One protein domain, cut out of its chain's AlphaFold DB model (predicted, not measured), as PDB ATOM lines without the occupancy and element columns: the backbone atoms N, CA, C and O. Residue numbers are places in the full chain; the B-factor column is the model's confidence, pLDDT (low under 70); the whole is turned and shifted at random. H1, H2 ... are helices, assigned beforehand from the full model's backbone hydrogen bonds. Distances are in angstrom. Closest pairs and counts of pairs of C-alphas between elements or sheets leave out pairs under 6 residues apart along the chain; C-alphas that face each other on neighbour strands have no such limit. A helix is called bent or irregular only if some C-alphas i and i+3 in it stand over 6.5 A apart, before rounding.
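This is residues 56 to 110 of the 344 residues of an uncharacterized protein of Colletotrichum fioriniae PJ7 (UniProt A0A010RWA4). The chain makes a long, narrow loop: it runs out along H1 and an unnamed stretch, turns at the short helix H2 at one end, and comes back along the longest helix, H3. The last part of H3 packs on H1 at a steep tilt, and the small helix H4 lies near H1 at the end of the loop away from H2. The printed part has 55 residues with four named helices, H1, H2, H3 and H4 in that order, and no named strand; the class is all helix. The whole is only just loose, close to compact, with a radius of gyration of the C-alphas of 12.4 A, and it is elongated, spanning 36 by 21 by 15 A.

The printed part begins at Gln 56. H1 holds residues 58 to 67 and is 14.5 A long, from C-alpha 58 at (186.256, 209.949, 161.694) to C-alpha 67 at (181.407, 196.337, 161.572). H1 is irregular, but only just: C-alphas 62 and 65 are 6.7 A apart, and its line is a rough one. H2, residues 74 to 80, begins with C-alpha 74 at (178.361, 181.289, 156.428). H3, residues 84 to 97, is 19.8 A long. H4, residues 105 to 108, ends with C-alpha 108 at (172.804, 209.939, 167.313).

H1 and H3 touch, and H3 does so with residues 91 to 96 alone. Their closest C-alphas, those of Val 63 and Met 95, are 6.7 A apart. The two helices run opposite ways at a steep tilt of 52 degrees. H2 and H3 are close but not clearly touching, with the C-alphas of Tyr 77 and Thr 87 the closest at 7.9 A, and their lines are about perpendicular at 75 degrees. H1 and H4 are also close but not clearly touching; their closest C-alphas, those of Ile 62 and Phe 106, are 6.7 A apart. H2 is apart from H1 and from H4, and H3 is apart from H4. Every O i to N i+4 pair is within hydrogen-bond range in H2 and H3, as are 4 of 6 in H1, while H4 is too short for such a pair.

The C-alphas of Ser 81 and Ser 110, the two farthest apart, are 36.3 A apart. The first and last printed C-alphas, those of Gln 56 and Ser 110, are 21.7 A apart. The printed part has no cut. The link from H2 to H3 is tight, with 3 residues, and those from H1 to H2 and from H3 to H4 are short, with 6 and 7 residues. The mean pLDDT of the printed part is 78.1, and it is under 70 at residues 87 to 88 and 98 to 101.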
ATOM      1  N   GLN A  56     189.668 212.980 158.768       86.12
ATOM      2  CA  GLN A  56     189.854 211.949 157.749       86.12
ATOM      3  C   GLN A  56     189.602 210.536 158.291       86.12
ATOM      4  O   GLN A  56     189.152 209.670 157.550       86.12
ATOM      5  N   LEU A  57     189.861 210.312 159.582       87.44
ATOM      6  CA  LEU A  57     189.690 209.020 160.250       87.44
ATOM      7  C   LEU A  57     188.309 208.867 160.892       87.44
ATOM      8  O   LEU A  57     187.881 207.752 161.186       87.44
ATOM      9  N   LEU A  58     187.576 209.969 161.072       88.56
ATOM     10  CA  LEU A  58     186.256 209.949 161.694       88.56
ATOM     11  C   LEU A  58     185.258 208.999 160.993       88.56
ATOM     12  O   LEU A  58     184.583 208.265 161.711       88.56
ATOM     13  N   PRO A  59     185.158 208.928 159.647       87.00
ATOM     14  CA  PRO A  59     184.288 207.949 158.987       87.00
ATOM     15  C   PRO A  59     184.616 206.503 159.379       87.00
ATOM     16  O   PRO A  59     183.711 205.741 159.710       87.00
ATOM     17  N   TYR A  60     185.903 206.155 159.437       84.56
ATOM     18  CA  TYR A  60     186.378 204.826 159.831       84.56
ATOM     19  C   TYR A  60     186.021 204.515 161.288       84.56
ATOM     20  O   TYR A  60     185.474 203.452 161.583       84.56
ATOM     21  N   ALA A  61     186.235 205.480 162.188       87.81
ATOM     22  CA  ALA A  61     185.870 205.353 163.596       87.81
ATOM     23  C   ALA A  61     184.355 205.154 163.793       87.81
ATOM     24  O   ALA A  61     183.941 204.387 164.657       87.81
ATOM     25  N   ILE A  62     183.513 205.796 162.972       88.19
ATOM     26  CA  ILE A  62     182.052 205.626 163.029       88.19
ATOM     27  C   ILE A  62     181.637 204.238 162.521       88.19
ATOM     28  O   ILE A  62     180.695 203.662 163.068       88.19
ATOM     29  N   VAL A  63     182.302 203.707 161.489       85.94
ATOM     30  CA  VAL A  63     182.012 202.389 160.892       85.94
ATOM     31  C   VAL A  63     182.376 201.249 161.842       85.94
ATOM     32  O   VAL A  63     181.618 200.286 161.950       85.94
ATOM     33  N   LEU A  64     183.476 201.371 162.585       83.81
ATOM     34  CA  LEU A  64     184.030 200.284 163.399       83.81
ATOM     35  C   LEU A  64     183.017 199.613 164.359       83.81
ATOM     36  O   LEU A  64     182.899 198.387 164.342       83.81
ATOM     37  N   PRO A  65     182.194 200.351 165.136       80.94
ATOM     38  CA  PRO A  65     181.213 199.740 166.033       80.94
ATOM     39  C   PRO A  65     179.997 199.141 165.308       80.94
ATOM     40  O   PRO A  65     179.148 198.520 165.950       80.94
ATOM     41  N   TYR A  66     179.833 199.410 164.008       81.88
ATOM     42  CA  TYR A  66     178.851 198.725 163.166       81.88
ATOM     43  C   TYR A  66     179.442 197.469 162.536       81.88
ATOM     44  O   TYR A  66     178.721 196.482 162.445       81.88
ATOM     45  N   ALA A  67     180.722 197.489 162.151       79.69
ATOM     46  CA  ALA A  67     181.407 196.337 161.572       79.69
ATOM     47  C   ALA A  67     181.327 195.112 162.498       79.69
ATOM     48  O   ALA A  67     180.923 194.044 162.055       79.69
ATOM     49  N   SER A  68     181.533 195.297 163.808       73.50
ATOM     50  CA  SER A  68     181.410 194.210 164.796       73.50
ATOM     51  C   SER A  68     180.005 193.608 164.932       73.50
ATOM     52  O   SER A  68     179.845 192.559 165.546       73.50
ATOM     53  N   ARG A  69     178.973 194.268 164.394       75.88
ATOM     54  CA  ARG A  69     177.580 193.794 164.424       75.88
ATOM     55  C   ARG A  69     177.145 193.135 163.125       75.88
ATOM     56  O   ARG A  69     176.048 192.580 163.078       75.88
ATOM     57  N   VAL A  70     177.941 193.241 162.064       76.12
ATOM     58  CA  VAL A  70     177.631 192.574 160.804       76.12
ATOM     59  C   VAL A  70     178.013 191.111 160.952       76.12
ATOM     60  O   VAL A  70     179.145 190.715 160.706       76.12
ATOM     61  N   HIS A  71     177.045 190.297 161.360       75.00
ATOM     62  CA  HIS A  71     177.139 188.855 161.195       75.00
ATOM     63  C   HIS A  71     176.843 188.529 159.733       75.00
ATOM     64  O   HIS A  71     175.685 188.486 159.319       75.00
ATOM     65  N   ILE A  72     177.893 188.341 158.941       71.75
ATOM     66  CA  ILE A  72     177.759 187.707 157.630       71.75
ATOM     67  C   ILE A  72     177.526 186.220 157.901       71.75
ATOM     68  O   ILE A  72     178.330 185.590 158.583       71.75
ATOM     69  N   SER A  73     176.410 185.661 157.435       78.75
ATOM     70  CA  SER A  73     176.155 184.228 157.596       78.75
ATOM     71  C   SER A  73     177.093 183.406 156.716       78.75
ATOM     72  O   SER A  73     177.372 183.803 155.585       78.75
ATOM     73  N   ASP A  74     177.499 182.222 157.179       76.75
ATOM     74  CA  ASP A  74     178.361 181.289 156.428       76.75
ATOM     75  C   ASP A  74     177.810 180.960 155.029       76.75
ATOM     76  O   ASP A  74     178.554 180.753 154.074       76.75
ATOM     77  N   SER A  75     176.483 180.976 154.865       78.44
ATOM     78  CA  SER A  75     175.834 180.810 153.560       78.44
ATOM     79  C   SER A  75     176.163 181.938 152.577       78.44
ATOM     80  O   SER A  75     176.291 181.687 151.383       78.44
ATOM     81  N   THR A  76     176.324 183.169 153.061       73.50
ATOM     82  CA  THR A  76     176.683 184.340 152.254       73.50
ATOM     83  C   THR A  76     178.164 184.315 151.896       73.50
ATOM     84  O   THR A  76     178.502 184.638 150.760       73.50
ATOM     85  N   TYR A  77     179.025 183.857 152.811       72.56
ATOM     86  CA  TYR A  77     180.438 183.584 152.519       72.56
ATOM     87  C   TYR A  77     180.587 182.586 151.370       72.56
ATOM     88  O   TYR A  77     181.254 182.875 150.378       72.56
ATOM     89  N   ASN A  78     179.890 181.450 151.465       78.19
ATOM     90  CA  ASN A  78     179.952 180.396 150.456       78.19
ATOM     91  C   ASN A  78     179.336 180.833 149.117       78.19
ATOM     92  O   ASN A  78     179.867 180.500 148.064       78.19
ATOM     93  N   ALA A  79     178.238 181.597 149.142       80.38
ATOM     94  CA  ALA A  79     177.585 182.076 147.924       80.38
ATOM     95  C   ALA A  79     178.426 183.110 147.160       80.38
ATOM     96  O   ALA A  79     178.370 183.151 145.933       80.38
ATOM     97  N   LEU A  80     179.193 183.941 147.870       75.75
ATOM     98  CA  LEU A  80     180.037 184.973 147.263       75.75
ATOM     99  C   LEU A  80     181.480 184.508 147.017       75.75
ATOM    100  O   LEU A  80     182.249 185.257 146.427       75.75
ATOM    101  N   SER A  81     181.841 183.290 147.442       81.81
ATOM    102  CA  SER A  81     183.215 182.760 147.378       81.81
ATOM    103  C   SER A  81     184.255 183.709 147.997       81.81
ATOM    104  O   SER A  81     185.392 183.775 147.539       81.81
ATOM    105  N   LEU A  82     183.859 184.472 149.022       77.44
ATOM    106  CA  LEU A  82     184.726 185.457 149.668       77.44
ATOM    107  C   LEU A  82     185.586 184.779 150.727       77.44
ATOM    108  O   LEU A  82     185.075 184.026 151.562       77.44
ATOM    109  N   THR A  83     186.875 185.110 150.761       79.88
ATOM    110  CA  THR A  83     187.691 184.798 151.934       79.88
ATOM    111  C   THR A  83     187.285 185.705 153.111       79.88
ATOM    112  O   THR A  83     186.694 186.775 152.904       79.88
ATOM    113  N   PRO A  84     187.606 185.335 154.367       70.44
ATOM    114  CA  PRO A  84     187.411 186.210 155.528       70.44
ATOM    115  C   PRO A  84     188.049 187.606 155.377       70.44
ATOM    116  O   PRO A  84     187.557 188.583 155.927       70.44
ATOM    117  N   GLN A  85     189.125 187.727 154.593       70.12
ATOM    118  CA  GLN A  85     189.799 189.007 154.342       70.12
ATOM    119  C   GLN A  85     189.066 189.867 153.299       70.12
ATOM    120  O   GLN A  85     188.996 191.095 153.433       70.12
ATOM    121  N   ASP A  86     188.452 189.241 152.292       73.62
ATOM    122  CA  ASP A  86     187.666 189.957 151.280       73.62
ATOM    123  C   ASP A  86     186.377 190.530 151.873       73.62
ATOM    124  O   ASP A  86     185.914 191.601 151.479       73.62
ATOM    125  N   THR A  87     185.812 189.846 152.864       68.06
ATOM    126  CA  THR A  87     184.574 190.251 153.540       68.06
ATOM    127  C   THR A  87     184.769 191.460 154.435       68.06
ATOM    128  O   THR A  87     183.961 192.384 154.348       68.06
ATOM    129  N   ASP A  88     185.846 191.520 155.219       69.00
ATOM    130  CA  ASP A  88     186.161 192.712 156.013       69.00
ATOM    131  C   ASP A  88     186.326 193.936 155.110       69.00
ATOM    132  O   ASP A  88     185.729 194.988 155.353       69.00
ATOM    133  N   THR A  89     187.046 193.774 153.998       73.88
ATOM    134  CA  THR A  89     187.256 194.838 153.009       73.88
ATOM    135  C   THR A  89     185.941 195.256 152.346       73.88
ATOM    136  O   THR A  89     185.664 196.450 152.206       73.88
ATOM    137  N   MET A  90     185.090 194.295 151.976       72.88
ATOM    138  CA  MET A  90     183.813 194.551 151.312       72.88
ATOM    139  C   MET A  90     182.787 195.189 152.254       72.88
ATOM    140  O   MET A  90     182.094 196.117 151.843       72.88
ATOM    141  N   VAL A  91     182.719 194.772 153.522       71.25
ATOM    142  CA  VAL A  91     181.869 195.406 154.543       71.25
ATOM    143  C   VAL A  91     182.320 196.836 154.778       71.25
ATOM    144  O   VAL A  91     181.487 197.745 154.779       71.25
ATOM    145  N   PHE A  92     183.625 197.058 154.929       73.44
ATOM    146  CA  PHE A  92     184.157 198.397 155.147       73.44
ATOM    147  C   PHE A  92     183.848 199.313 153.962       73.44
ATOM    148  O   PHE A  92     183.346 200.425 154.138       73.44
ATOM    149  N   ARG A  93     184.067 198.806 152.746       76.62
ATOM    150  CA  ARG A  93     183.765 199.503 151.498       76.62
ATOM    151  C   ARG A  93     182.277 199.795 151.359       76.62
ATOM    152  O   ARG A  93     181.910 200.935 151.110       76.62
ATOM    153  N   PHE A  94     181.410 198.816 151.591       72.56
ATOM    154  CA  PHE A  94     179.962 198.982 151.486       72.56
ATOM    155  C   PHE A  94     179.420 199.975 152.521       72.56
ATOM    156  O   PHE A  94     178.542 200.782 152.218       72.56
ATOM    157  N   MET A  95     179.963 199.967 153.743       72.62
ATOM    158  CA  MET A  95     179.570 200.920 154.780       72.62
ATOM    159  C   MET A  95     180.022 202.354 154.482       72.62
ATOM    160  O   MET A  95     179.271 203.288 154.785       72.62
ATOM    161  N   LEU A  96     181.215 202.524 153.903       71.69
ATOM    162  CA  LEU A  96     181.772 203.829 153.533       71.69
ATOM    163  C   LEU A  96     181.172 204.380 152.231       71.69
ATOM    164  O   LEU A  96     180.682 205.506 152.218       71.69
ATOM    165  N   GLU A  97     181.195 203.599 151.149       74.44
ATOM    166  CA  GLU A  97     180.768 204.014 149.804       74.44
ATOM    167  C   GLU A  97     179.244 203.998 149.649       74.44
ATOM    168  O   GLU A  97     178.677 204.873 148.999       74.44
ATOM    169  N   GLY A  98     178.547 203.058 150.298       65.69
ATOM    170  CA  GLY A  98     177.092 202.917 150.185       65.69
ATOM    171  C   GLY A  98     176.286 204.020 150.882       65.69
ATOM    172  O   GLY A  98     175.065 203.917 150.979       65.69
ATOM    173  N   GLY A  99     176.939 205.041 151.455       63.16
ATOM    174  CA  GLY A  99     176.283 206.117 152.210       63.16
ATOM    175  C   GLY A  99     175.572 205.646 153.488       63.16
ATOM    176  O   GLY A  99     174.933 206.443 154.182       63.16
ATOM    177  N   VAL A 100     175.694 204.357 153.831       62.22
ATOM    178  CA  VAL A 100     175.023 203.725 154.971       62.22
ATOM    179  C   VAL A 100     175.491 204.362 156.275       62.22
ATOM    180  O   VAL A 100     174.696 204.519 157.205       62.22
ATOM    181  N   VAL A 101     176.749 204.793 156.347       66.94
ATOM    182  CA  VAL A 101     177.312 205.480 157.510       66.94
ATOM    183  C   VAL A 101     177.526 206.961 157.195       66.94
ATOM    184  O   VAL A 101     178.634 207.480 157.139       66.94
ATOM    185  N   SER A 102     176.418 207.676 156.992       74.12
ATOM    186  CA  SER A 102     176.444 209.139 156.918       74.12
ATOM    187  C   SER A 102     176.968 209.732 158.232       74.12
ATOM    188  O   SER A 102     176.538 209.330 159.316       74.12
ATOM    189  N   ALA A 103     177.813 210.766 158.149       77.00
ATOM    190  CA  ALA A 103     178.275 211.551 159.301       77.00
ATOM    191  C   ALA A 103     177.121 212.124 160.158       77.00
ATOM    192  O   ALA A 103     177.323 212.507 161.311       77.00
ATOM    193  N   SER A 104     175.896 212.155 159.623       84.00
ATOM    194  CA  SER A 104     174.677 212.444 160.383       84.00
ATOM    195  C   SER A 104     174.403 211.425 161.500       84.00
ATOM    196  O   SER A 104     174.007 211.832 162.592       84.00
ATOM    197  N   LYS A 105     174.695 210.130 161.295       85.06
ATOM    198  CA  LYS A 105     174.523 209.070 162.308       85.06
ATOM    199  C   LYS A 105     175.431 209.260 163.515       85.06
ATOM    200  O   LYS A 105     175.061 208.885 164.617       85.06
ATOM    201  N   PHE A 106     176.582 209.906 163.348       89.31
ATOM    202  CA  PHE A 106     177.453 210.228 164.477       89.31
ATOM    203  C   PHE A 106     176.758 211.123 165.518       89.31
ATOM    204  O   PHE A 106     177.031 211.021 166.712       89.31
ATOM    205  N   GLN A 107     175.804 211.964 165.096       90.38
ATOM    206  CA  GLN A 107     175.046 212.809 166.023       90.38
ATOM    207  C   GLN A 107     174.099 212.014 166.928       90.38
ATOM    208  O   GLN A 107     173.705 212.527 167.970       90.38
ATOM    209  N   THR A 108     173.739 210.784 166.554       91.50
ATOM    210  CA  THR A 108     172.804 209.939 167.313       91.50
ATOM    211  C   THR A 108     173.511 208.918 168.204       91.50
ATOM    212  O   THR A 108     172.855 208.100 168.848       91.50
ATOM    213  N   PHE A 109     174.847 208.939 168.261       92.38
ATOM    214  CA  PHE A 109     175.602 208.019 169.105       92.38
ATOM    215  C   PHE A 109     175.365 208.331 170.584       92.38
ATOM    216  O   PHE A 109     175.454 209.478 171.019       92.38
ATOM    217  N   SER A 110     175.080 207.282 171.357       93.62
ATOM    218  CA  SER A 110     174.972 207.364 172.810       93.62
ATOM    219  C   SER A 110     176.350 207.536 173.456       93.62
ATOM    220  O   SER A 110     177.367 207.135 172.886       93.62
TER     221      SER A 110